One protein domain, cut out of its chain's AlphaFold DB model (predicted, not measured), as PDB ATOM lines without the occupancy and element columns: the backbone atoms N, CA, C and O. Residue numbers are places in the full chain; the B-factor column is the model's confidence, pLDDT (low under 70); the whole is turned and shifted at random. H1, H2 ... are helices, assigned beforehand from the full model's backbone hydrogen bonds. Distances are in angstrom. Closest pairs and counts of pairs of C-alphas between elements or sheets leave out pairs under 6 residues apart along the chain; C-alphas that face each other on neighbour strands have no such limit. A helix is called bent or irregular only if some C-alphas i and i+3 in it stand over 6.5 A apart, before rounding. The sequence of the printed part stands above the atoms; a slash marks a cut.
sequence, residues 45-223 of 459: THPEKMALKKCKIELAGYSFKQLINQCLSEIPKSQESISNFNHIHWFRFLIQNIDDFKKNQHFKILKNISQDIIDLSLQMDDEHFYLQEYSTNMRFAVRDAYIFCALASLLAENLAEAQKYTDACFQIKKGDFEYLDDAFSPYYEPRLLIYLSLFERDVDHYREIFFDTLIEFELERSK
ATOM      1  N   THR A  45     -89.157  15.254  34.635       71.94
ATOM      2  CA  THR A  45     -90.258  14.995  33.697       71.94
ATOM      3  C   THR A  45     -89.713  14.573  32.325       71.94
ATOM      4  O   THR A  45     -88.541  14.780  32.009       71.94
ATOM      5  N   HIS A  46     -90.551  13.964  31.483       66.88
ATOM      6  CA  HIS A  46     -90.132  13.538  30.141       66.88
ATOM      7  C   HIS A  46     -89.564  14.695  29.281       66.88
ATOM      8  O   HIS A  46     -88.473  14.526  28.735       66.88
ATOM      9  N   PRO A  47     -90.196  15.888  29.207       65.38
ATOM     10  CA  PRO A  47     -89.629  17.026  28.473       65.38
ATOM     11  C   PRO A  47     -88.269  17.495  29.013       65.38
ATOM     12  O   PRO A  47     -87.370  17.804  28.235       65.38
ATOM     13  N   GLU A  48     -88.076  17.493  30.335       64.88
ATOM     14  CA  GLU A  48     -86.800  17.881  30.952       64.88
ATOM     15  C   GLU A  48     -85.690  16.860  30.668       64.88
ATOM     16  O   GLU A  48     -84.544  17.245  30.444       64.88
ATOM     17  N   LYS A  49     -86.019  15.561  30.609       67.81
ATOM     18  CA  LYS A  49     -85.074  14.520  30.168       67.81
ATOM     19  C   LYS A  49     -84.656  14.718  28.711       67.81
ATOM     20  O   LYS A  49     -83.476  14.565  28.405       67.81
ATOM     21  N   MET A  50     -85.593  15.081  27.832       66.31
ATOM     22  CA  MET A  50     -85.299  15.392  26.426       66.31
ATOM     23  C   MET A  50     -84.391  16.613  26.294       66.31
ATOM     24  O   MET A  50     -83.374  16.548  25.608       66.31
ATOM     25  N   ALA A  51     -84.715  17.699  26.999       66.19
ATOM     26  CA  ALA A  51     -83.884  18.899  27.058       66.19
ATOM     27  C   ALA A  51     -82.461  18.584  27.547       66.19
ATOM     28  O   ALA A  51     -81.483  18.987  26.923       66.19
ATOM     29  N   LEU A  52     -82.338  17.783  28.611       68.75
ATOM     30  CA  LEU A  52     -81.048  17.351  29.144       68.75
ATOM     31  C   LEU A  52     -80.230  16.554  28.113       68.75
ATOM     32  O   LEU A  52     -79.033  16.804  27.970       68.75
ATOM     33  N   LYS A  53     -80.858  15.614  27.390       71.56
ATOM     34  CA  LYS A  53     -80.208  14.844  26.312       71.56
ATOM     35  C   LYS A  53     -79.726  15.772  25.182       71.56
ATOM     36  O   LYS A  53     -78.561  15.669  24.795       71.56
ATOM     37  N   LYS A  54     -80.557  16.727  24.727       67.06
ATOM     38  CA  LYS A  54     -80.183  17.743  23.715       67.06
ATOM     39  C   LYS A  54     -78.936  18.527  24.148       67.06
ATOM     40  O   LYS A  54     -77.929  18.532  23.442       67.06
ATOM     41  N   CYS A  55     -78.950  19.089  25.357       67.19
ATOM     42  CA  CYS A  55     -77.829  19.871  25.888       67.19
ATOM     43  C   CYS A  55     -76.534  19.060  26.032       67.19
ATOM     44  O   CYS A  55     -75.444  19.593  25.821       67.19
ATOM     45  N   LYS A  56     -76.630  17.773  26.390       71.31
ATOM     46  CA  LYS A  56     -75.464  16.882  26.469       71.31
ATOM     47  C   LYS A  56     -74.825  16.656  25.105       71.31
ATOM     48  O   LYS A  56     -73.602  16.720  25.010       71.31
ATOM     49  N   ILE A  57     -75.627  16.423  24.068       70.50
ATOM     50  CA  ILE A  57     -75.115  16.209  22.711       70.50
ATOM     51  C   ILE A  57     -74.461  17.482  22.172       70.50
ATOM     52  O   ILE A  57     -73.354  17.414  21.645       70.50
ATOM     53  N   GLU A  58     -75.079  18.648  22.358       67.56
ATOM     54  CA  GLU A  58     -74.480  19.920  21.937       67.56
ATOM     55  C   GLU A  58     -73.156  20.188  22.665       67.56
ATOM     56  O   GLU A  58     -72.143  20.485  22.029       67.56
ATOM     57  N   LEU A  59     -73.119  20.004  23.990       68.75
ATOM     58  CA  LEU A  59     -71.903  20.138  24.798       68.75
ATOM     59  C   LEU A  59     -70.802  19.156  24.363       68.75
ATOM     60  O   LEU A  59     -69.626  19.531  24.299       68.75
ATOM     61  N   ALA A  60     -71.167  17.913  24.054       69.81
ATOM     62  CA  ALA A  60     -70.242  16.913  23.539       69.81
ATOM     63  C   ALA A  60     -69.723  17.305  22.147       69.81
ATOM     64  O   ALA A  60     -68.523  17.210  21.908       69.81
ATOM     65  N   GLY A  61     -70.579  17.848  21.276       66.69
ATOM     66  CA  GLY A  61     -70.198  18.395  19.973       66.69
ATOM     67  C   GLY A  61     -69.202  19.556  20.074       66.69
ATOM     68  O   GLY A  61     -68.197  19.570  19.365       66.69
ATOM     69  N   TYR A  62     -69.407  20.502  20.999       68.12
ATOM     70  CA  TYR A  62     -68.422  21.562  21.270       68.12
ATOM     71  C   TYR A  62     -67.090  20.996  21.770       68.12
ATOM     72  O   TYR A  62     -66.028  21.381  21.276       68.12
ATOM     73  N   SER A  63     -67.147  20.064  22.723       67.69
ATOM     74  CA  SER A  63     -65.957  19.410  23.288       67.69
ATOM     75  C   SER A  63     -65.179  18.635  22.217       67.69
ATOM     76  O   SER A  63     -63.952  18.693  22.173       67.69
ATOM     77  N   PHE A  64     -65.897  17.967  21.312       66.75
ATOM     78  CA  PHE A  64     -65.354  17.257  20.159       66.75
ATOM     79  C   PHE A  64     -64.601  18.209  19.217       66.75
ATOM     80  O   PHE A  64     -63.433  17.965  18.912       66.75
ATOM     81  N   LYS A  65     -65.204  19.350  18.843       68.56
ATOM     82  CA  LYS A  65     -64.540  20.379  18.016       68.56
ATOM     83  C   LYS A  65     -63.284  20.944  18.686       68.56
ATOM     84  O   LYS A  65     -62.250  21.090  18.036       68.56
ATOM     85  N   GLN A  66     -63.348  21.246  19.985       69.56
ATOM     86  CA  GLN A  66     -62.192  21.747  20.740       69.56
ATOM     87  C   GLN A  66     -61.046  20.732  20.771       69.56
ATOM     88  O   GLN A  66     -59.893  21.101  20.543       69.56
ATOM     89  N   LEU A  67     -61.356  19.458  21.017       66.12
ATOM     90  CA  LEU A  67     -60.358  18.397  21.073       66.12
ATOM     91  C   LEU A  67     -59.737  18.127  19.694       66.12
ATOM     92  O   LEU A  67     -58.529  17.925  19.610       66.12
ATOM     93  N   ILE A  68     -60.514  18.206  18.609       65.19
ATOM     94  CA  ILE A  68     -59.972  18.172  17.242       65.19
ATOM     95  C   ILE A  68     -58.979  19.313  17.035       65.19
ATOM     96  O   ILE A  68     -57.846  19.055  16.638       65.19
ATOM     97  N   ASN A  69     -59.352  20.553  17.359       66.50
ATOM     98  CA  ASN A  69     -58.461  21.706  17.200       66.50
ATOM     99  C   ASN A  69     -57.158  21.548  17.998       66.50
ATOM    100  O   ASN A  69     -56.083  21.868  17.490       66.50
ATOM    101  N   GLN A  70     -57.233  20.997  19.214       66.31
ATOM    102  CA  GLN A  70     -56.050  20.658  20.009       66.31
ATOM    103  C   GLN A  70     -55.178  19.621  19.294       66.31
ATOM    104  O   GLN A  70     -53.989  19.866  19.095       66.31
ATOM    105  N   CYS A  71     -55.759  18.518  18.817       62.88
ATOM    106  CA  CYS A  71     -55.004  17.495  18.092       62.88
ATOM    107  C   CYS A  71     -54.355  18.038  16.810       62.88
ATOM    108  O   CYS A  71     -53.224  17.681  16.493       62.88
ATOM    109  N   LEU A  72     -55.050  18.913  16.075       62.50
ATOM    110  CA  LEU A  72     -54.522  19.544  14.863       62.50
ATOM    111  C   LEU A  72     -53.349  20.487  15.168       62.50
ATOM    112  O   LEU A  72     -52.401  20.553  14.384       62.50
ATOM    113  N   SER A  73     -53.389  21.190  16.305       63.66
ATOM    114  CA  SER A  73     -52.315  22.093  16.741       63.66
ATOM    115  C   SER A  73     -51.024  21.368  17.143       63.66
ATOM    116  O   SER A  73     -49.943  21.954  17.097       63.66
ATOM    117  N   GLU A  74     -51.122  20.083  17.498       62.91
ATOM    118  CA  GLU A  74     -49.988  19.238  17.887       62.91
ATOM    119  C   GLU A  74     -49.248  18.630  16.683       62.91
ATOM    120  O   GLU A  74     -48.162  18.070  16.848       62.91
ATOM    121  N   ILE A  75     -49.797  18.739  15.465       58.19
ATOM    122  CA  ILE A  75     -49.205  18.135  14.268       58.19
ATOM    123  C   ILE A  75     -48.295  19.153  13.555       58.19
ATOM    124  O   ILE A  75     -48.781  20.164  13.054       58.19
ATOM    125  N   PRO A  76     -46.975  18.898  13.427       50.16
ATOM    126  CA  PRO A  76     -45.987  19.907  13.017       50.16
ATOM    127  C   PRO A  76     -46.190  20.546  11.631       50.16
ATOM    128  O   PRO A  76     -45.612  21.594  11.359       50.16
ATOM    129  N   LYS A  77     -46.976  19.921  10.742       49.97
ATOM    130  CA  LYS A  77     -47.223  20.382   9.361       49.97
ATOM    131  C   LYS A  77     -48.456  21.291   9.196       49.97
ATOM    132  O   LYS A  77     -48.735  21.696   8.075       49.97
ATOM    133  N   SER A  78     -49.194  21.619  10.260       47.75
ATOM    134  CA  SER A  78     -50.454  22.384  10.175       47.75
ATOM    135  C   SER A  78     -50.308  23.906  10.359       47.75
ATOM    136  O   SER A  78     -51.303  24.624  10.279       47.75
ATOM    137  N   GLN A  79     -49.091  24.428  10.582       44.06
ATOM    138  CA  GLN A  79     -48.883  25.809  11.052       44.06
ATOM    139  C   GLN A  79     -49.277  26.934  10.075       44.06
ATOM    140  O   GLN A  79     -49.350  28.081  10.511       44.06
ATOM    141  N   GLU A  80     -49.580  26.661   8.802       41.03
ATOM    142  CA  GLU A  80     -49.887  27.730   7.835       41.03
ATOM    143  C   GLU A  80     -51.376  28.094   7.664       41.03
ATOM    144  O   GLU A  80     -51.652  29.080   6.989       41.03
ATOM    145  N   SER A  81     -52.364  27.417   8.274       43.50
ATOM    146  CA  SER A  81     -53.777  27.831   8.054       43.50
ATOM    147  C   SER A  81     -54.830  27.408   9.094       43.50
ATOM    148  O   SER A  81     -56.000  27.243   8.761       43.50
ATOM    149  N   ILE A  82     -54.483  27.276  10.379       45.88
ATOM    150  CA  ILE A  82     -55.447  26.825  11.415       45.88
ATOM    151  C   ILE A  82     -56.612  27.820  11.640       45.88
ATOM    152  O   ILE A  82     -57.660  27.438  12.154       45.88
ATOM    153  N   SER A  83     -56.496  29.088  11.223       37.75
ATOM    154  CA  SER A  83     -57.464  30.136  11.584       37.75
ATOM    155  C   SER A  83     -58.833  30.070  10.889       37.75
ATOM    156  O   SER A  83     -59.713  30.812  11.309       37.75
ATOM    157  N   ASN A  84     -59.048  29.200   9.890       39.53
ATOM    158  CA  ASN A  84     -60.309  29.128   9.123       39.53
ATOM    159  C   ASN A  84     -60.713  27.692   8.711       39.53
ATOM    160  O   ASN A  84     -61.252  27.478   7.622       39.53
ATOM    161  N   PHE A  85     -60.462  26.675   9.544       43.03
ATOM    162  CA  PHE A  85     -60.916  25.312   9.230       43.03
ATOM    163  C   PHE A  85     -62.451  25.206   9.310       43.03
ATOM    164  O   PHE A  85     -63.026  24.929  10.361       43.03
ATOM    165  N   ASN A  86     -63.124  25.384   8.169       51.00
ATOM    166  CA  ASN A  86     -64.488  24.889   7.971       51.00
ATOM    167  C   ASN A  86     -64.511  23.366   8.192       51.00
ATOM    168  O   ASN A  86     -63.542  22.685   7.842       51.00
ATOM    169  N   HIS A  87     -65.627  22.831   8.707       50.34
ATOM    170  CA  HIS A  87     -65.862  21.408   9.029       50.34
ATOM    171  C   HIS A  87     -65.321  20.399   7.987       50.34
ATOM    172  O   HIS A  87     -64.893  19.305   8.332       50.34
ATOM    173  N   ILE A  88     -65.270  20.784   6.713       47.75
ATOM    174  CA  ILE A  88     -64.784  19.976   5.584       47.75
ATOM    175  C   ILE A  88     -63.280  19.640   5.681       47.75
ATOM    176  O   ILE A  88     -62.835  18.573   5.257       47.75
ATOM    177  N   HIS A  89     -62.466  20.546   6.223       53.56
ATOM    178  CA  HIS A  89     -61.009  20.470   6.094       53.56
ATOM    179  C   HIS A  89     -60.353  19.546   7.135       53.56
ATOM    180  O   HIS A  89     -59.309  18.958   6.851       53.56
ATOM    181  N   TRP A  90     -60.958  19.357   8.314       59.94
ATOM    182  CA  TRP A  90     -60.366  18.509   9.357       59.94
ATOM    183  C   TRP A  90     -60.592  17.015   9.102       59.94
ATOM    184  O   TRP A  90     -59.681  16.229   9.347       59.94
ATOM    185  N   PHE A  91     -61.736  16.606   8.540       61.38
ATOM    186  CA  PHE A  91     -61.953  15.207   8.150       61.38
ATOM    187  C   PHE A  91     -60.961  14.748   7.083       61.38
ATOM    188  O   PHE A  91     -60.358  13.685   7.223       61.38
ATOM    189  N   ARG A  92     -60.734  15.574   6.052       58.88
ATOM    190  CA  ARG A  92     -59.704  15.313   5.032       58.88
ATOM    191  C   ARG A  92     -58.336  15.112   5.673       58.88
ATOM    192  O   ARG A  92     -57.641  14.147   5.367       58.88
ATOM    193  N   PHE A  93     -57.979  16.005   6.589       62.06
ATOM    194  CA  PHE A  93     -56.714  15.938   7.300       62.06
ATOM    195  C   PHE A  93     -56.600  14.673   8.167       62.06
ATOM    196  O   PHE A  93     -55.560  14.016   8.142       62.06
ATOM    197  N   LEU A  94     -57.654  14.291   8.896       64.75
ATOM    198  CA  LEU A  94     -57.662  13.063   9.694       64.75
ATOM    199  C   LEU A  94     -57.478  11.820   8.834       64.75
ATOM    200  O   LEU A  94     -56.710  10.946   9.212       64.75
ATOM    201  N   ILE A  95     -58.143  11.753   7.682       63.00
ATOM    202  CA  ILE A  95     -58.027  10.623   6.756       63.00
ATOM    203  C   ILE A  95     -56.602  10.520   6.203       63.00
ATOM    204  O   ILE A  95     -56.031   9.435   6.163       63.00
ATOM    205  N   GLN A  96     -55.995  11.648   5.830       64.62
ATOM    206  CA  GLN A  96     -54.630  11.681   5.296       64.62
ATOM    207  C   GLN A  96     -53.552  11.345   6.338       64.62
ATOM    208  O   GLN A  96     -52.476  10.885   5.969       64.62
ATOM    209  N   ASN A  97     -53.824  11.575   7.626       63.12
ATOM    210  CA  ASN A  97     -52.865  11.389   8.723       63.12
ATOM    211  C   ASN A  97     -53.328  10.312   9.716       63.12
ATOM    212  O   ASN A  97     -52.968  10.334  10.897       63.12
ATOM    213  N   ILE A  98     -54.158   9.378   9.254       65.44
ATOM    214  CA  ILE A  98     -54.941   8.502  10.126       65.44
ATOM    215  C   ILE A  98     -54.064   7.550  10.961       65.44
ATOM    216  O   ILE A  98     -54.367   7.281  12.126       65.44
ATOM    217  N   ASP A  99     -52.923   7.121  10.418       65.31
ATOM    218  CA  ASP A  99     -51.947   6.261  11.103       65.31
ATOM    219  C   ASP A  99     -51.176   6.982  12.217       65.31
ATOM    220  O   ASP A  99     -50.869   6.386  13.257       65.31
ATOM    221  N   ASP A 100     -50.885   8.270  12.025       65.81
ATOM    222  CA  ASP A 100     -50.262   9.111  13.048       65.81
ATOM    223  C   ASP A 100     -51.274   9.444  14.148       65.81
ATOM    224  O   ASP A 100     -50.958   9.408  15.341       65.81
ATOM    225  N   PHE A 101     -52.529   9.661  13.757       65.31
ATOM    226  CA  PHE A 101     -53.620   9.952  14.675       65.31
ATOM    227  C   PHE A 101     -54.005   8.740  15.541       65.31
ATOM    228  O   PHE A 101     -54.270   8.896  16.732       65.31
ATOM    229  N   LYS A 102     -53.943   7.514  14.999       64.38
ATOM    230  CA  LYS A 102     -54.226   6.256  15.722       64.38
ATOM    231  C   LYS A 102     -53.348   6.054  16.962       64.38
ATOM    232  O   LYS A 102     -53.768   5.403  17.918       64.38
ATOM    233  N   LYS A 103     -52.127   6.594  16.953       65.62
ATOM    234  CA  LYS A 103     -51.175   6.504  18.075       65.62
ATOM    235  C   LYS A 103     -51.404   7.587  19.132       65.62
ATOM    236  O   LYS A 103     -50.835   7.498  20.219       65.62
ATOM    237  N   ASN A 104     -52.223   8.594  18.831       66.81
ATOM    238  CA  ASN A 104     -52.522   9.687  19.740       66.81
ATOM    239  C   ASN A 104     -53.569   9.242  20.779       66.81
ATOM    240  O   ASN A 104     -54.633   8.719  20.444       66.81
ATOM    241  N   GLN A 105     -53.287   9.484  22.060       66.19
ATOM    242  CA  GLN A 105     -54.216   9.237  23.167       66.19
ATOM    243  C   GLN A 105     -55.585   9.918  22.962       66.19
ATOM    244  O   GLN A 105     -56.610   9.395  23.402       66.19
ATOM    245  N   HIS A 106     -55.619  11.046  22.247       66.31
ATOM    246  CA  HIS A 106     -56.832  11.802  21.961       66.31
ATOM    247  C   HIS A 106     -57.769  11.085  20.982       66.31
ATOM    248  O   HIS A 106     -58.975  11.299  21.050       66.31
ATOM    249  N   PHE A 107     -57.278  10.169  20.140       72.00
ATOM    250  CA  PHE A 107     -58.131   9.408  19.221       72.00
ATOM    251  C   PHE A 107     -59.121   8.501  19.960       72.00
ATOM    252  O   PHE A 107     -60.301   8.449  19.616       72.00
ATOM    253  N   LYS A 108     -58.670   7.825  21.024       74.38
ATOM    254  CA  LYS A 108     -59.547   6.988  21.858       74.38
ATOM    255  C   LYS A 108     -60.597   7.829  22.587       74.38
ATOM    256  O   LYS A 108     -61.737   7.398  22.720       74.38
ATOM    257  N   ILE A 109     -60.213   9.024  23.037       71.38
ATOM    258  CA  ILE A 109     -61.119   9.969  23.699       71.38
ATOM    259  C   ILE A 109     -62.174  10.462  22.705       71.38
ATOM    260  O   ILE A 109     -63.361  10.383  23.004       71.38
ATOM    261  N   LEU A 110     -61.759  10.891  21.510       74.12
ATOM    262  CA  LEU A 110     -62.666  11.320  20.446       74.12
ATOM    263  C   LEU A 110     -63.632  10.204  20.045       74.12
ATOM    264  O   LEU A 110     -64.825  10.461  19.960       74.12
ATOM    265  N   LYS A 111     -63.152   8.960  19.895       82.06
ATOM    266  CA  LYS A 111     -64.016   7.814  19.571       82.06
ATOM    267  C   LYS A 111     -65.097   7.612  20.631       82.06
ATOM    268  O   LYS A 111     -66.253   7.410  20.279       82.06
ATOM    269  N   ASN A 112     -64.727   7.669  21.909       79.44
ATOM    270  CA  ASN A 112     -65.686   7.515  22.999       79.44
ATOM    271  C   ASN A 112     -66.716   8.652  23.001       79.44
ATOM    272  O   ASN A 112     -67.903   8.375  23.077       79.44
ATOM    273  N   ILE A 113     -66.279   9.905  22.827       74.94
ATOM    274  CA  ILE A 113     -67.187  11.061  22.734       74.94
ATOM    275  C   ILE A 113     -68.152  10.905  21.551       74.94
ATOM    276  O   ILE A 113     -69.345  11.152  21.696       74.94
ATOM    277  N   SER A 114     -67.656  10.487  20.385       84.38
ATOM    278  CA  SER A 114     -68.494  10.241  19.210       84.38
ATOM    279  C   SER A 114     -69.511   9.127  19.462       84.38
ATOM    280  O   SER A 114     -70.677   9.284  19.109       84.38
ATOM    281  N   GLN A 115     -69.106   8.036  20.116       87.38
ATOM    282  CA  GLN A 115     -70.030   6.963  20.478       87.38
ATOM    283  C   GLN A 115     -71.093   7.440  21.473       87.38
ATOM    284  O   GLN A 115     -72.267   7.162  21.267       87.38
ATOM    285  N   ASP A 116     -70.711   8.220  22.487       78.62
ATOM    286  CA  ASP A 116     -71.651   8.787  23.459       78.62
ATOM    287  C   ASP A 116     -72.678   9.709  22.775       78.62
ATOM    288  O   ASP A 116     -73.864   9.668  23.101       78.62
ATOM    289  N   ILE A 117     -72.247  10.520  21.798       81.00
ATOM    290  CA  ILE A 117     -73.143  11.363  20.986       81.00
ATOM    291  C   ILE A 117     -74.158  10.506  20.216       81.00
ATOM    292  O   ILE A 117     -75.343  10.840  20.204       81.00
ATOM    293  N   ILE A 118     -73.703   9.418  19.586       85.44
ATOM    294  CA  ILE A 118     -74.556   8.493  18.821       85.44
ATOM    295  C   ILE A 118     -75.538   7.764  19.744       85.44
ATOM    296  O   ILE A 118     -76.731   7.706  19.465       85.44
ATOM    297  N   ASP A 119     -75.070   7.233  20.870       85.69
ATOM    298  CA  ASP A 119     -75.917   6.485  21.799       85.69
ATOM    299  C   ASP A 119     -76.990   7.389  22.417       85.69
ATOM    300  O   ASP A 119     -78.147   6.985  22.562       85.69
ATOM    301  N   LEU A 120     -76.634   8.637  22.746       80.50
ATOM    302  CA  LEU A 120     -77.593   9.629  23.226       80.50
ATOM    303  C   LEU A 120     -78.614  10.014  22.147       80.50
ATOM    304  O   LEU A 120     -79.768  10.252  22.502       80.50
ATOM    305  N   SER A 121     -78.224  10.083  20.866       80.06
ATOM    306  CA  SER A 121     -79.152  10.443  19.786       80.06
ATOM    307  C   SER A 121     -80.143   9.315  19.496       80.06
ATOM    308  O   SER A 121     -81.342   9.571  19.433       80.06
ATOM    309  N   LEU A 122     -79.689   8.058  19.460       81.81
ATOM    310  CA  LEU A 122     -80.561   6.889  19.280       81.81
ATOM    311  C   LEU A 122     -81.598   6.753  20.407       81.81
ATOM    312  O   LEU A 122     -82.759   6.442  20.160       81.81
ATOM    313  N   GLN A 123     -81.212   7.064  21.648       76.31
ATOM    314  CA  GLN A 123     -82.133   7.097  22.791       76.31
ATOM    315  C   GLN A 123     -83.197   8.200  22.705       76.31
ATOM    316  O   GLN A 123     -84.063   8.261  23.580       76.31
ATOM    317  N   MET A 124     -83.094   9.131  21.758       67.88
ATOM    318  CA  MET A 124     -84.116  10.149  21.510       67.88
ATOM    319  C   MET A 124     -85.079   9.732  20.392       67.88
ATOM    320  O   MET A 124     -86.249  10.101  20.455       67.88
ATOM    321  N   ASP A 125     -84.618   8.931  19.426       59.38
ATOM    322  CA  ASP A 125     -85.430   8.451  18.299       59.38
ATOM    323  C   ASP A 125     -86.500   7.421  18.728       59.38
ATOM    324  O   ASP A 125     -87.624   7.445  18.218       59.38
ATOM    325  N   ASP A 126     -86.209   6.564  19.716       53.22
ATOM    326  CA  ASP A 126     -87.151   5.547  20.227       53.22
ATOM    327  C   ASP A 126     -88.387   6.142  20.952       53.22
ATOM    328  O   ASP A 126     -89.374   5.441  21.181       53.22
ATOM    329  N   GLU A 127     -88.382   7.439  21.294       50.06
ATOM    330  CA  GLU A 127     -89.424   8.107  22.101       50.06
ATOM    331  C   GLU A 127     -90.404   8.979  21.263       50.06
ATOM    332  O   GLU A 127     -91.082   9.854  21.800       50.06
ATOM    333  N   HIS A 128     -90.541   8.715  19.951       44.44
ATOM    334  CA  HIS A 128     -91.472   9.389  19.010       44.44
ATOM    335  C   HIS A 128     -91.256  10.905  18.801       44.44
ATOM    336  O   HIS A 128     -92.141  11.591  18.280       44.44
ATOM    337  N   PHE A 129     -90.075  11.437  19.117       44.41
ATOM    338  CA  PHE A 129     -89.692  12.788  18.705       44.41
ATOM    339  C   PHE A 129     -88.972  12.730  17.363       44.41
ATOM    340  O   PHE A 129     -87.833  12.292  17.261       44.41
ATOM    341  N   TYR A 130     -89.664  13.169  16.313       47.56
ATOM    342  CA  TYR A 130     -89.080  13.325  14.989       47.56
ATOM    343  C   TYR A 130     -87.791  14.163  15.061       47.56
ATOM    344  O   TYR A 130     -87.776  15.246  15.648       47.56
ATOM    345  N   LEU A 131     -86.753  13.712  14.345       46.25
ATOM    346  CA  LEU A 131     -85.506  14.428  14.014       46.25
ATOM    347  C   LEU A 131     -85.685  15.888  13.514       46.25
ATOM    348  O   LEU A 131     -84.697  16.607  13.354       46.25
ATOM    349  N   GLN A 132     -86.923  16.337  13.272       48.41
ATOM    350  CA  GLN A 132     -87.286  17.724  12.962       48.41
ATOM    351  C   GLN A 132     -86.954  18.702  14.101       48.41
ATOM    352  O   GLN A 132     -86.716  19.876  13.845       48.41
ATOM    353  N   GLU A 133     -86.869  18.229  15.347       51.22
ATOM    354  CA  GLU A 133     -86.659  19.080  16.525       51.22
ATOM    355  C   GLU A 133     -85.205  19.210  17.003       51.22
ATOM    356  O   GLU A 133     -84.932  19.783  18.070       51.22
ATOM    357  N   TYR A 134     -84.260  18.659  16.244       60.28
ATOM    358  CA  TYR A 134     -82.851  18.915  16.491       60.28
ATOM    359  C   TYR A 134     -82.489  20.341  16.074       60.28
ATOM    360  O   TYR A 134     -82.907  20.824  15.019       60.28
ATOM    361  N   SER A 135     -81.680  21.018  16.890       67.06
ATOM    362  CA  SER A 135     -80.991  22.216  16.421       67.06
ATOM    363  C   SER A 135     -80.064  21.821  15.264       67.06
ATOM    364  O   SER A 135     -79.571  20.690  15.185       67.06
ATOM    365  N   THR A 136     -79.806  22.754  14.353       69.12
ATOM    366  CA  THR A 136     -78.844  22.565  13.256       69.12
ATOM    367  C   THR A 136     -77.482  22.103  13.785       69.12
ATOM    368  O   THR A 136     -76.890  21.154  13.272       69.12
ATOM    369  N   ASN A 137     -77.029  22.685  14.899       69.31
ATOM    370  CA  ASN A 137     -75.777  22.317  15.558       69.31
ATOM    371  C   ASN A 137     -75.757  20.871  16.057       69.31
ATOM    372  O   ASN A 137     -74.741  20.185  15.929       69.31
ATOM    373  N   MET A 138     -76.877  20.394  16.594       72.81
ATOM    374  CA  MET A 138     -77.006  19.027  17.069       72.81
ATOM    375  C   MET A 138     -76.948  18.010  15.925       72.81
ATOM    376  O   MET A 138     -76.224  17.021  16.035       72.81
ATOM    377  N   ARG A 139     -77.622  18.266  14.795       77.81
ATOM    378  CA  ARG A 139     -77.518  17.395  13.608       77.81
ATOM    379  C   ARG A 139     -76.088  17.322  13.082       77.81
ATOM    380  O   ARG A 139     -75.607  16.225  12.806       77.81
ATOM    381  N   PHE A 140     -75.392  18.456  13.000       77.88
ATOM    382  CA  PHE A 140     -73.976  18.472  12.625       77.88
ATOM    383  C   PHE A 140     -73.104  17.688  13.612       77.88
ATOM    384  O   PHE A 140     -72.270  16.904  13.177       77.88
ATOM    385  N   ALA A 141     -73.325  17.821  14.923       77.88
ATOM    386  CA  ALA A 141     -72.567  17.069  15.926       77.88
ATOM    387  C   ALA A 141     -72.761  15.548  15.797       77.88
ATOM    388  O   ALA A 141     -71.797  14.790  15.894       77.88
ATOM    389  N   VAL A 142     -73.993  15.096  15.541       83.62
ATOM    390  CA  VAL A 142     -74.289  13.670  15.343       83.62
ATOM    391  C   VAL A 142     -73.693  13.160  14.021       83.62
ATOM    392  O   VAL A 142     -73.077  12.096  14.009       83.62
ATOM    393  N   ARG A 143     -73.793  13.921  12.920       86.44
ATOM    394  CA  ARG A 143     -73.137  13.594  11.634       86.44
ATOM    395  C   ARG A 143     -71.615  13.507  11.787       86.44
ATOM    396  O   ARG A 143     -71.004  12.528  11.357       86.44
ATOM    397  N   ASP A 144     -71.017  14.485  12.470       83.44
ATOM    398  CA  ASP A 144     -69.583  14.517  12.765       83.44
ATOM    399  C   ASP A 144     -69.151  13.261  13.549       83.44
ATOM    400  O   ASP A 144     -68.145  12.626  13.218       83.44
ATOM    401  N   ALA A 145     -69.939  12.871  14.557       86.25
ATOM    402  CA  ALA A 145     -69.700  11.676  15.356       86.25
ATOM    403  C   ALA A 145     -69.783  10.386  14.528       86.25
ATOM    404  O   ALA A 145     -68.896   9.538  14.638       86.25
ATOM    405  N   TYR A 146     -70.792  10.248  13.662       92.44
ATOM    406  CA  TYR A 146     -70.917   9.086  12.781       92.44
ATOM    407  C   TYR A 146     -69.728   8.939  11.833       92.44
ATOM    408  O   TYR A 146     -69.140   7.860  11.764       92.44
ATOM    409  N   ILE A 147     -69.311  10.009  11.148       90.12
ATOM    410  CA  ILE A 147     -68.147   9.937  10.252       90.12
ATOM    411  C   ILE A 147     -66.872   9.617  11.039       90.12
ATOM    412  O   ILE A 147     -66.058   8.809  10.588       90.12
ATOM    413  N   PHE A 148     -66.694  10.177  12.238       87.06
ATOM    414  CA  PHE A 148     -65.538   9.843  13.068       87.06
ATOM    415  C   PHE A 148     -65.535   8.366  13.492       87.06
ATOM    416  O   PHE A 148     -64.510   7.690  13.374       87.06
ATOM    417  N   CYS A 149     -66.677   7.830  13.932       91.06
ATOM    418  CA  CYS A 149     -66.815   6.411  14.258       91.06
ATOM    419  C   CYS A 149     -66.608   5.507  13.033       91.06
ATOM    420  O   CYS A 149     -65.994   4.443  13.165       91.06
ATOM    421  N   ALA A 150     -67.033   5.935  11.840       91.88
ATOM    422  CA  ALA A 150     -66.768   5.224  10.593       91.88
ATOM    423  C   ALA A 150     -65.261   5.115  10.314       91.88
ATOM    424  O   ALA A 150     -64.737   4.016  10.123       91.88
ATOM    425  N   LEU A 151     -64.540   6.237  10.400       87.12
ATOM    426  CA  LEU A 151     -63.082   6.276  10.258       87.12
ATOM    427  C   LEU A 151     -62.377   5.424  11.313       87.12
ATOM    428  O   LEU A 151     -61.431   4.693  11.010       87.12
ATOM    429  N   ALA A 152     -62.852   5.476  12.555       86.25
ATOM    430  CA  ALA A 152     -62.266   4.695  13.628       86.25
ATOM    431  C   ALA A 152     -62.486   3.188  13.467       86.25
ATOM    432  O   ALA A 152     -61.630   2.395  13.867       86.25
ATOM    433  N   SER A 153     -63.611   2.796  12.877       90.56
ATOM    434  CA  SER A 153     -63.917   1.404  12.548       90.56
ATOM    435  C   SER A 153     -63.057   0.917  11.386       90.56
ATOM    436  O   SER A 153     -62.476  -0.162  11.473       90.56
ATOM    437  N   LEU A 154     -62.856   1.758  10.365       87.81
ATOM    438  CA  LEU A 154     -61.955   1.478   9.247       87.81
ATOM    439  C   LEU A 154     -60.511   1.235   9.727       87.81
ATOM    440  O   LEU A 154     -59.876   0.268   9.312       87.81
ATOM    441  N   LEU A 155     -60.010   2.049  10.663       83.31
ATOM    442  CA  LEU A 155     -58.683   1.869  11.279       83.31
ATOM    443  C   LEU A 155     -58.534   0.604  12.124       83.31
ATOM    444  O   LEU A 155     -57.411   0.142  12.365       83.31
ATOM    445  N   ALA A 156     -59.648   0.121  12.664       86.06
ATOM    446  CA  ALA A 156     -59.729  -1.129  13.403       86.06
ATOM    447  C   ALA A 156     -59.978  -2.329  12.473       86.06
ATOM    448  O   ALA A 156     -60.195  -3.427  12.972       86.06
ATOM    449  N   GLU A 157     -59.955  -2.110  11.151       87.69
ATOM    450  CA  GLU A 157     -60.240  -3.107  10.114       87.69
ATOM    451  C   GLU A 157     -61.656  -3.702  10.212       87.69
ATOM    452  O   GLU A 157     -61.936  -4.776   9.685       87.69
ATOM    453  N   ASN A 158     -62.589  -2.980  10.843       92.44
ATOM    454  CA  ASN A 158     -63.998  -3.351  10.896       92.44
ATOM    455  C   ASN A 158     -64.775  -2.674   9.757       92.44
ATOM    456  O   ASN A 158     -65.386  -1.617   9.936       92.44
ATOM    457  N   LEU A 159     -64.727  -3.286   8.570       92.31
ATOM    458  CA  LEU A 159     -65.302  -2.737   7.333       92.31
ATOM    459  C   LEU A 159     -66.828  -2.577   7.413       92.31
ATOM    460  O   LEU A 159     -67.361  -1.527   7.058       92.31
ATOM    461  N   ALA A 160     -67.519  -3.584   7.954       93.75
ATOM    462  CA  ALA A 160     -68.974  -3.573   8.100       93.75
ATOM    463  C   ALA A 160     -69.453  -2.444   9.028       93.75
ATOM    464  O   ALA A 160     -70.449  -1.776   8.751       93.75
ATOM    465  N   GLU A 161     -68.734  -2.199  10.124       94.44
ATOM    466  CA  GLU A 161     -69.062  -1.118  11.052       94.44
ATOM    467  C   GLU A 161     -68.731   0.265  10.462       94.44
ATOM    468  O   GLU A 161     -69.506   1.207  10.632       94.44
ATOM    469  N   ALA A 162     -67.643   0.378   9.689       93.38
ATOM    470  CA  ALA A 162     -67.308   1.605   8.967       93.38
ATOM    471  C   ALA A 162     -68.393   1.994   7.948       93.38
ATOM    472  O   ALA A 162     -68.829   3.148   7.925       93.38
ATOM    473  N   GLN A 163     -68.875   1.030   7.158       94.50
ATOM    474  CA  GLN A 163     -70.005   1.232   6.251       94.50
ATOM    475  C   GLN A 163     -71.259   1.656   7.023       94.50
ATOM    476  O   GLN A 163     -71.846   2.691   6.718       94.50
ATOM    477  N   LYS A 164     -71.629   0.906   8.071       94.81
ATOM    478  CA  LYS A 164     -72.830   1.172   8.873       94.81
ATOM    479  C   LYS A 164     -72.873   2.611   9.391       94.81
ATOM    480  O   LYS A 164     -73.905   3.265   9.274       94.81
ATOM    481  N   TYR A 165     -71.779   3.106   9.970       94.88
ATOM    482  CA  TYR A 165     -71.737   4.480  10.476       94.88
ATOM    483  C   TYR A 165     -71.755   5.523   9.353       94.88
ATOM    484  O   TYR A 165     -72.381   6.570   9.509       94.88
ATOM    485  N   THR A 166     -71.116   5.234   8.216       93.12
ATOM    486  CA  THR A 166     -71.152   6.118   7.041       93.12
ATOM    487  C   THR A 166     -72.577   6.272   6.517       93.12
ATOM    488  O   THR A 166     -73.037   7.394   6.319       93.12
ATOM    489  N   ASP A 167     -73.307   5.166   6.370       91.69
ATOM    490  CA  ASP A 167     -74.700   5.182   5.919       91.69
ATOM    491  C   ASP A 167     -75.617   5.874   6.931       91.69
ATOM    492  O   ASP A 167     -76.450   6.698   6.549       91.69
ATOM    493  N   ALA A 168     -75.425   5.613   8.229       90.25
ATOM    494  CA  ALA A 168     -76.198   6.254   9.291       90.25
ATOM    495  C   ALA A 168     -76.044   7.786   9.292       90.25
ATOM    496  O   ALA A 168     -77.028   8.495   9.497       90.25
ATOM    497  N   CYS A 169     -74.852   8.315   8.982       89.50
ATOM    498  CA  CYS A 169     -74.636   9.759   8.842       89.50
ATOM    499  C   CYS A 169     -75.587  10.388   7.808       89.50
ATOM    500  O   CYS A 169     -76.171  11.442   8.063       89.50
ATOM    501  N   PHE A 170     -75.769   9.736   6.655       86.12
ATOM    502  CA  PHE A 170     -76.596  10.229   5.546       86.12
ATOM    503  C   PHE A 170     -78.091   9.914   5.703       86.12
ATOM    504  O   PHE A 170     -78.910  10.415   4.935       86.12
ATOM    505  N   GLN A 171     -78.471   9.139   6.722       85.38
ATOM    506  CA  GLN A 171     -79.871   8.927   7.106       85.38
ATOM    507  C   GLN A 171     -80.417  10.041   8.017       85.38
ATOM    508  O   GLN A 171     -81.634  10.164   8.173       85.38
ATOM    509  N   ILE A 172     -79.551  10.887   8.591       81.44
ATOM    510  CA  ILE A 172     -79.964  12.021   9.430       81.44
ATOM    511  C   ILE A 172     -80.608  13.096   8.557       81.44
ATOM    512  O   ILE A 172     -79.906  13.847   7.877       81.44
ATOM    513  N   LYS A 173     -81.939  13.210   8.613       73.38
ATOM    514  CA  LYS A 173     -82.714  14.193   7.836       73.38
ATOM    515  C   LYS A 173     -82.138  15.610   7.943       73.38
ATOM    516  O   LYS A 173     -81.707  16.034   9.017       73.38
ATOM    517  N   LYS A 174     -82.142  16.341   6.823       68.12
ATOM    518  CA  LYS A 174     -81.893  17.789   6.804       68.12
ATOM    519  C   LYS A 174     -82.963  18.495   7.642       68.12
ATOM    520  O   LYS A 174     -84.089  18.009   7.734       68.12
ATOM    521  N   GLY A 175     -82.589  19.589   8.295       62.00
ATOM    522  CA  GLY A 175     -83.564  20.455   8.957       62.00
ATOM    523  C   GLY A 175     -84.229  21.415   7.978       62.00
ATOM    524  O   GLY A 175     -83.599  21.807   6.999       62.00
ATOM    525  N   ASP A 176     -85.432  21.878   8.321       55.78
ATOM    526  CA  ASP A 176     -86.244  22.811   7.521       55.78
ATOM    527  C   ASP A 176     -85.555  24.156   7.219       55.78
ATOM    528  O   ASP A 176     -86.093  24.922   6.439       55.78
ATOM    529  N   PHE A 177     -84.399  24.466   7.834       54.22
ATOM    530  CA  PHE A 177     -83.605  25.694   7.636       54.22
ATOM    531  C   PHE A 177     -82.191  25.457   7.080       54.22
ATOM    532  O   PHE A 177     -81.411  26.396   6.939       54.22
ATOM    533  N   GLU A 178     -81.839  24.210   6.756       53.34
ATOM    534  CA  GLU A 178     -80.536  23.836   6.180       53.34
ATOM    535  C   GLU A 178     -80.548  23.881   4.634       53.34
ATOM    536  O   GLU A 178     -79.755  23.203   3.987       53.34
ATOM    537  N   TYR A 179     -81.469  24.649   4.035       49.81
ATOM    538  CA  TYR A 179     -81.703  24.704   2.584       49.81
ATOM    539  C   TYR A 179     -80.779  25.671   1.826       49.81
ATOM    540  O   TYR A 179     -80.586  25.503   0.626       49.81
ATOM    541  N   LEU A 180     -80.200  26.677   2.496       46.06
ATOM    542  CA  LEU A 180     -79.310  27.656   1.841       46.06
ATOM    543  C   LEU A 180     -77.869  27.151   1.687       46.06
ATOM    544  O   LEU A 180     -77.196  27.535   0.738       46.06
ATOM    545  N   ASP A 181     -77.429  26.269   2.584       55.31
ATOM    546  CA  ASP A 181     -76.124  25.613   2.557       55.31
ATOM    547  C   ASP A 181     -76.376  24.108   2.667       55.31
ATOM    548  O   ASP A 181     -76.836  23.641   3.707       55.31
ATOM    549  N   ASP A 182     -76.105  23.338   1.612       64.94
ATOM    550  CA  ASP A 182     -76.325  21.890   1.619       64.94
ATOM    551  C   ASP A 182     -75.669  21.230   2.842       64.94
ATOM    552  O   ASP A 182     -74.445  21.097   2.932       64.94
ATOM    553  N   ALA A 183     -76.512  20.798   3.786       68.25
ATOM    554  CA  ALA A 183     -76.100  20.280   5.087       68.25
ATOM    555  C   ALA A 183     -75.136  19.088   5.005       68.25
ATOM    556  O   ALA A 183     -74.423  18.796   5.969       68.25
ATOM    557  N   PHE A 184     -75.126  18.383   3.867       75.81
ATOM    558  CA  PHE A 184     -74.246  17.247   3.625       75.81
ATOM    559  C   PHE A 184     -72.957  17.585   2.881       75.81
ATOM    560  O   PHE A 184     -72.051  16.750   2.857       75.81
ATOM    561  N   SER A 185     -72.825  18.801   2.345       75.50
ATOM    562  CA  SER A 185     -71.646  19.261   1.603       75.50
ATOM    563  C   SER A 185     -70.311  18.933   2.305       75.50
ATOM    564  O   SER A 185     -69.403  18.406   1.650       75.50
ATOM    565  N   PRO A 186     -70.176  19.097   3.644       75.81
ATOM    566  CA  PRO A 186     -68.961  18.710   4.366       75.81
ATOM    567  C   PRO A 186     -68.635  17.216   4.382       75.81
ATOM    568  O   PRO A 186     -67.483  16.852   4.619       75.81
ATOM    569  N   TYR A 187     -69.629  16.360   4.161       82.56
ATOM    570  CA  TYR A 187     -69.572  14.927   4.434       82.56
ATOM    571  C   TYR A 187     -69.449  14.060   3.180       82.56
ATOM    572  O   TYR A 187     -69.007  12.918   3.301       82.56
ATOM    573  N   TYR A 188     -69.762  14.571   1.981       83.19
ATOM    574  CA  TYR A 188     -69.651  13.761   0.759       83.19
ATOM    575  C   TYR A 188     -68.221  13.303   0.466       83.19
ATOM    576  O   TYR A 188     -68.005  12.147   0.112       83.19
ATOM    577  N   GLU A 189     -67.223  14.174   0.638       81.94
ATOM    578  CA  GLU A 189     -65.834  13.773   0.396       81.94
ATOM    579  C   GLU A 189     -65.294  12.811   1.470       81.94
ATOM    580  O   GLU A 189     -64.702  11.800   1.093       81.94
ATOM    581  N   PRO A 190     -65.524  13.023   2.783       83.75
ATOM    582  CA  PRO A 190     -65.233  12.002   3.791       83.75
ATOM    583  C   PRO A 190     -65.895  10.650   3.499       83.75
ATOM    584  O   PRO A 190     -65.226   9.620   3.580       83.75
ATOM    585  N   ARG A 191     -67.174  10.644   3.097       89.31
ATOM    586  CA  ARG A 191     -67.892   9.429   2.681       89.31
ATOM    587  C   ARG A 191     -67.195   8.741   1.509       89.31
ATOM    588  O   ARG A 191     -66.967   7.536   1.572       89.31
ATOM    589  N   LEU A 192     -66.807   9.493   0.478       89.56
ATOM    590  CA  LEU A 192     -66.061   8.954  -0.659       89.56
ATOM    591  C   LEU A 192     -64.737   8.320  -0.256       89.56
ATOM    592  O   LEU A 192     -64.397   7.256  -0.758       89.56
ATOM    593  N   LEU A 193     -63.990   8.952   0.644       86.56
ATOM    594  CA  LEU A 193     -62.703   8.434   1.102       86.56
ATOM    595  C   LEU A 193     -62.853   7.156   1.932       86.56
ATOM    596  O   LEU A 193     -62.036   6.240   1.805       86.56
ATOM    597  N   ILE A 194     -63.903   7.073   2.754       89.94
ATOM    598  CA  ILE A 194     -64.241   5.846   3.477       89.94
ATOM    599  C   ILE A 194     -64.599   4.746   2.475       89.94
ATOM    600  O   ILE A 194     -64.013   3.670   2.536       89.94
ATOM    601  N   TYR A 195     -65.485   5.018   1.513       93.75
ATOM    602  CA  TYR A 195     -65.880   4.023   0.516       93.75
ATOM    603  C   TYR A 195     -64.755   3.615  -0.432       93.75
ATOM    604  O   TYR A 195     -64.655   2.437  -0.756       93.75
ATOM    605  N   LEU A 196     -63.856   4.531  -0.791       91.38
ATOM    606  CA  LEU A 196     -62.621   4.209  -1.504       91.38
ATOM    607  C   LEU A 196     -61.770   3.231  -0.686       91.38
ATOM    608  O   LEU A 196     -61.322   2.211  -1.196       91.38
ATOM    609  N   SER A 197     -61.599   3.503   0.608       88.94
ATOM    610  CA  SER A 197     -60.822   2.639   1.500       88.94
ATOM    611  C   SER A 197     -61.453   1.254   1.693       88.94
ATOM    612  O   SER A 197     -60.730   0.271   1.865       88.94
ATOM    613  N   LEU A 198     -62.786   1.169   1.706       92.19
ATOM    614  CA  LEU A 198     -63.525  -0.096   1.737       92.19
ATOM    615  C   LEU A 198     -63.343  -0.860   0.418       92.19
ATOM    616  O   LEU A 198     -62.968  -2.030   0.438       92.19
ATOM    617  N   PHE A 199     -63.509  -0.173  -0.713       93.31
ATOM    618  CA  PHE A 199     -63.296  -0.702  -2.061       93.31
ATOM    619  C   PHE A 199     -61.888  -1.261  -2.276       93.31
ATOM    620  O   PHE A 199     -61.743  -2.366  -2.787       93.31
ATOM    621  N   GLU A 200     -60.846  -0.564  -1.825       90.19
ATOM    622  CA  GLU A 200     -59.461  -1.042  -1.932       90.19
ATOM    623  C   GLU A 200     -59.190  -2.324  -1.122       90.19
ATOM    624  O   GLU A 200     -58.221  -3.033  -1.396       90.19
ATOM    625  N   ARG A 201     -60.029  -2.634  -0.123       91.12
ATOM    626  CA  ARG A 201     -59.904  -3.825   0.734       91.12
ATOM    627  C   ARG A 201     -60.774  -4.991   0.271       91.12
ATOM    628  O   ARG A 201     -60.366  -6.135   0.445       91.12
ATOM    629  N   ASP A 202     -61.940  -4.708  -0.302       91.88
ATOM    630  CA  ASP A 202     -62.852  -5.703  -0.868       91.88
ATOM    631  C   ASP A 202     -63.565  -5.122  -2.102       91.88
ATOM    632  O   ASP A 202     -64.646  -4.532  -2.030       91.88
ATOM    633  N   VAL A 203     -62.896  -5.265  -3.248       91.81
ATOM    634  CA  VAL A 203     -63.334  -4.729  -4.542       91.81
ATOM    635  C   VAL A 203     -64.681  -5.320  -4.941       91.81
ATOM    636  O   VAL A 203     -65.583  -4.576  -5.316       91.81
ATOM    637  N   ASP A 204     -64.840  -6.639  -4.835       92.06
ATOM    638  CA  ASP A 204     -66.040  -7.331  -5.310       92.06
ATOM    639  C   ASP A 204     -67.282  -6.916  -4.514       92.06
ATOM    640  O   ASP A 204     -68.364  -6.782  -5.087       92.06
ATOM    641  N   HIS A 205     -67.134  -6.670  -3.209       93.69
ATOM    642  CA  HIS A 205     -68.250  -6.260  -2.364       93.69
ATOM    643  C   HIS A 205     -68.591  -4.767  -2.478       93.69
ATOM    644  O   HIS A 205     -69.769  -4.409  -2.513       93.69
ATOM    645  N   TYR A 206     -67.584  -3.887  -2.538       94.38
ATOM    646  CA  TYR A 206     -67.785  -2.439  -2.399       94.38
ATOM    647  C   TYR A 206     -67.737  -1.645  -3.709       94.38
ATOM    648  O   TYR A 206     -67.985  -0.439  -3.677       94.38
ATOM    649  N   ARG A 207     -67.446  -2.269  -4.860       94.06
ATOM    650  CA  ARG A 207     -67.311  -1.552  -6.144       94.06
ATOM    651  C   ARG A 207     -68.530  -0.712  -6.503       94.06
ATOM    652  O   ARG A 207     -68.382   0.473  -6.781       94.06
ATOM    653  N   GLU A 208     -69.716  -1.316  -6.519       93.12
ATOM    654  CA  GLU A 208     -70.946  -0.605  -6.897       93.12
ATOM    655  C   GLU A 208     -71.257   0.514  -5.902       93.12
ATOM    656  O   GLU A 208     -71.515   1.638  -6.313       93.12
ATOM    657  N   ILE A 209     -71.091   0.256  -4.601       93.31
ATOM    658  CA  ILE A 209     -71.327   1.249  -3.543       93.31
ATOM    659  C   ILE A 209     -70.393   2.458  -3.701       93.31
ATOM    660  O   ILE A 209     -70.827   3.608  -3.600       93.31
ATOM    661  N   PHE A 210     -69.107   2.219  -3.968       94.06
ATOM    662  CA  PHE A 210     -68.146   3.291  -4.202       94.06
ATOM    663  C   PHE A 210     -68.481   4.083  -5.471       94.06
ATOM    664  O   PHE A 210     -68.466   5.313  -5.445       94.06
ATOM    665  N   PHE A 211     -68.830   3.403  -6.565       93.75
ATOM    666  CA  PHE A 211     -69.170   4.063  -7.824       93.75
ATOM    667  C   PHE A 211     -70.483   4.848  -7.752       93.75
ATOM    668  O   PHE A 211     -70.539   5.965  -8.260       93.75
ATOM    669  N   ASP A 212     -71.502   4.335  -7.067       90.50
ATOM    670  CA  ASP A 212     -72.739   5.077  -6.804       90.50
ATOM    671  C   ASP A 212     -72.460   6.312  -5.942       90.50
ATOM    672  O   ASP A 212     -72.962   7.398  -6.226       90.50
ATOM    673  N   THR A 213     -71.570   6.193  -4.951       90.56
ATOM    674  CA  THR A 213     -71.136   7.340  -4.138       90.56
ATOM    675  C   THR A 213     -70.373   8.381  -4.974       90.56
ATOM    676  O   THR A 213     -70.546   9.582  -4.756       90.56
ATOM    677  N   LEU A 214     -69.551   7.968  -5.951       89.50
ATOM    678  CA  LEU A 214     -68.895   8.888  -6.899       89.50
ATOM    679  C   LEU A 214     -69.917   9.629  -7.763       89.50
ATOM    680  O   LEU A 214     -69.789  10.839  -7.949       89.50
ATOM    681  N   ILE A 215     -70.947   8.929  -8.241       87.25
ATOM    682  CA  ILE A 215     -72.038   9.533  -9.009       87.25
ATOM    683  C   ILE A 215     -72.789  10.559  -8.157       87.25
ATOM    684  O   ILE A 215     -72.982  11.684  -8.615       87.25
ATOM    685  N   GLU A 216     -73.172  10.208  -6.926       84.06
ATOM    686  CA  GLU A 216     -73.808  11.140  -5.985       84.06
ATOM    687  C   GLU A 216     -72.938  12.385  -5.767       84.06
ATOM    688  O   GLU A 216     -73.424  13.506  -5.883       84.06
ATOM    689  N   PHE A 217     -71.634  12.211  -5.535       83.06
ATOM    690  CA  PHE A 217     -70.712  13.331  -5.347       83.06
ATOM    691  C   PHE A 217     -70.601  14.240  -6.575       83.06
ATOM    692  O   PHE A 217     -70.593  15.461  -6.423       83.06
ATOM    693  N   GLU A 218     -70.521  13.676  -7.784       80.31
ATOM    694  CA  GLU A 218     -70.499  14.464  -9.022       80.31
ATOM    695  C   GLU A 218     -71.795  15.261  -9.215       80.31
ATOM    696  O   GLU A 218     -71.742  16.428  -9.612       80.31
ATOM    697  N   LEU A 219     -72.947  14.649  -8.923       76.75
ATOM    698  CA  LEU A 219     -74.247  15.313  -9.008       76.75
ATOM    699  C   LEU A 219     -74.329  16.467  -8.011       76.75
ATOM    700  O   LEU A 219     -74.625  17.588  -8.410       76.75
ATOM    701  N   GLU A 220     -73.984  16.234  -6.748       74.19
ATOM    702  CA  GLU A 220     -74.019  17.258  -5.698       74.19
ATOM    703  C   GLU A 220     -73.029  18.396  -5.967       74.19
ATOM    704  O   GLU A 220     -73.372  19.570  -5.843       74.19
ATOM    705  N   ARG A 221     -71.816  18.093  -6.440       69.75
ATOM    706  CA  ARG A 221     -70.850  19.128  -6.840       69.75
ATOM    707  C   ARG A 221     -71.340  19.964  -8.014       69.75
ATOM    708  O   ARG A 221     -71.071  21.164  -8.040       69.75
ATOM    709  N   SER A 222     -72.069  19.367  -8.956       66.12
ATOM    710  CA  SER A 222     -72.633  20.113 -10.084       66.12
ATOM    711  C   SER A 222     -73.716  21.123  -9.682       66.12
ATOM    712  O   SER A 222     -73.960  22.042 -10.456       66.12
ATOM    713  N   LYS A 223     -74.284  21.013  -8.469       64.50
ATOM    714  CA  LYS A 223     -75.253  21.975  -7.912       64.50
ATOM    715  C   LYS A 223     -74.598  23.242  -7.354       64.50
ATOM    716  O   LYS A 223     -75.143  24.332  -7.465       64.50
TER     717      LYS A 223
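What this domain is: This is residues 45 to 223 of the 459 residues of an uncharacterized protein of Leucothrix mucor (UniProt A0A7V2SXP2). The longest helix, H1, lies side by side with H4, and this pair crosses the core helix H5 on one side. On the other side of H5, H6 and H7 pack on it to form a bundle with H2, four helices side by side, and H8 covers H7 on the side away from H5. The printed part has 179 residues with eight named helices, H1 to H8, and no named strand: all helix, compact, radius of gyration of the C-alphas 16.5 A, spans 49 by 37 by 32 A.

How they stand to each other: H1, residues 46 to 73, touches H4, residues 105 to 125, at a shallow tilt of 24 degrees, opposite ways; their closest C-alphas, Ile 57 and Ile 117, are 5.5 A apart. H5, residues 136 to 155, touches H4 at a steep tilt of 53 degrees, closest at the C-alphas of Ser 114 and Ala 145, 4.3 A. H5 and H6, residues 159 to 171, form a helical hairpin, closest at the C-alphas of Ala 150 and Ala 162, 4.0 A. H7, residues 185 to 199, touches H2, residues 87 to 96, closest at the C-alphas of Ile 88 and Pro 186, 4.5 A. H7 and H8, residues 203 to 223, form a hairpin, closest at the C-alphas of Phe 199 and Tyr 206, 4.8 A. H3, residues 98 to 102, touches no helix but is near H2 and H5. Every O i to N i+4 pair is within hydrogen-bond range in H1, H3 and H5; the counts are 4 of 6 in H2, 15 of 17 in H4, 8 of 9 in H6, 9 of 11 in H7 and 15 of 17 in H8.

Where its parts are: H1 begins at C-alpha 46 (-90.132, 13.538, 30.141) and is 41.0 A long; H4 is 31.6 A, H5 29.0 A. H7 and H8 are irregular: C-alphas 186 and 189 are 7.1 A apart, C-alphas 205 and 208 7.7 A. H8 ends at C-alpha 223 (-75.253, 21.975, -7.912).

The domain as a whole: The C-alphas farthest apart, Thr 45 and Asp 204, are 51.1 A apart. The printed part has no cut; the links H1 to H2 and H6 to H7 are long. Mean pLDDT of the printed part is 73.2, with 85 residues under 70, among them residues 58 to 106.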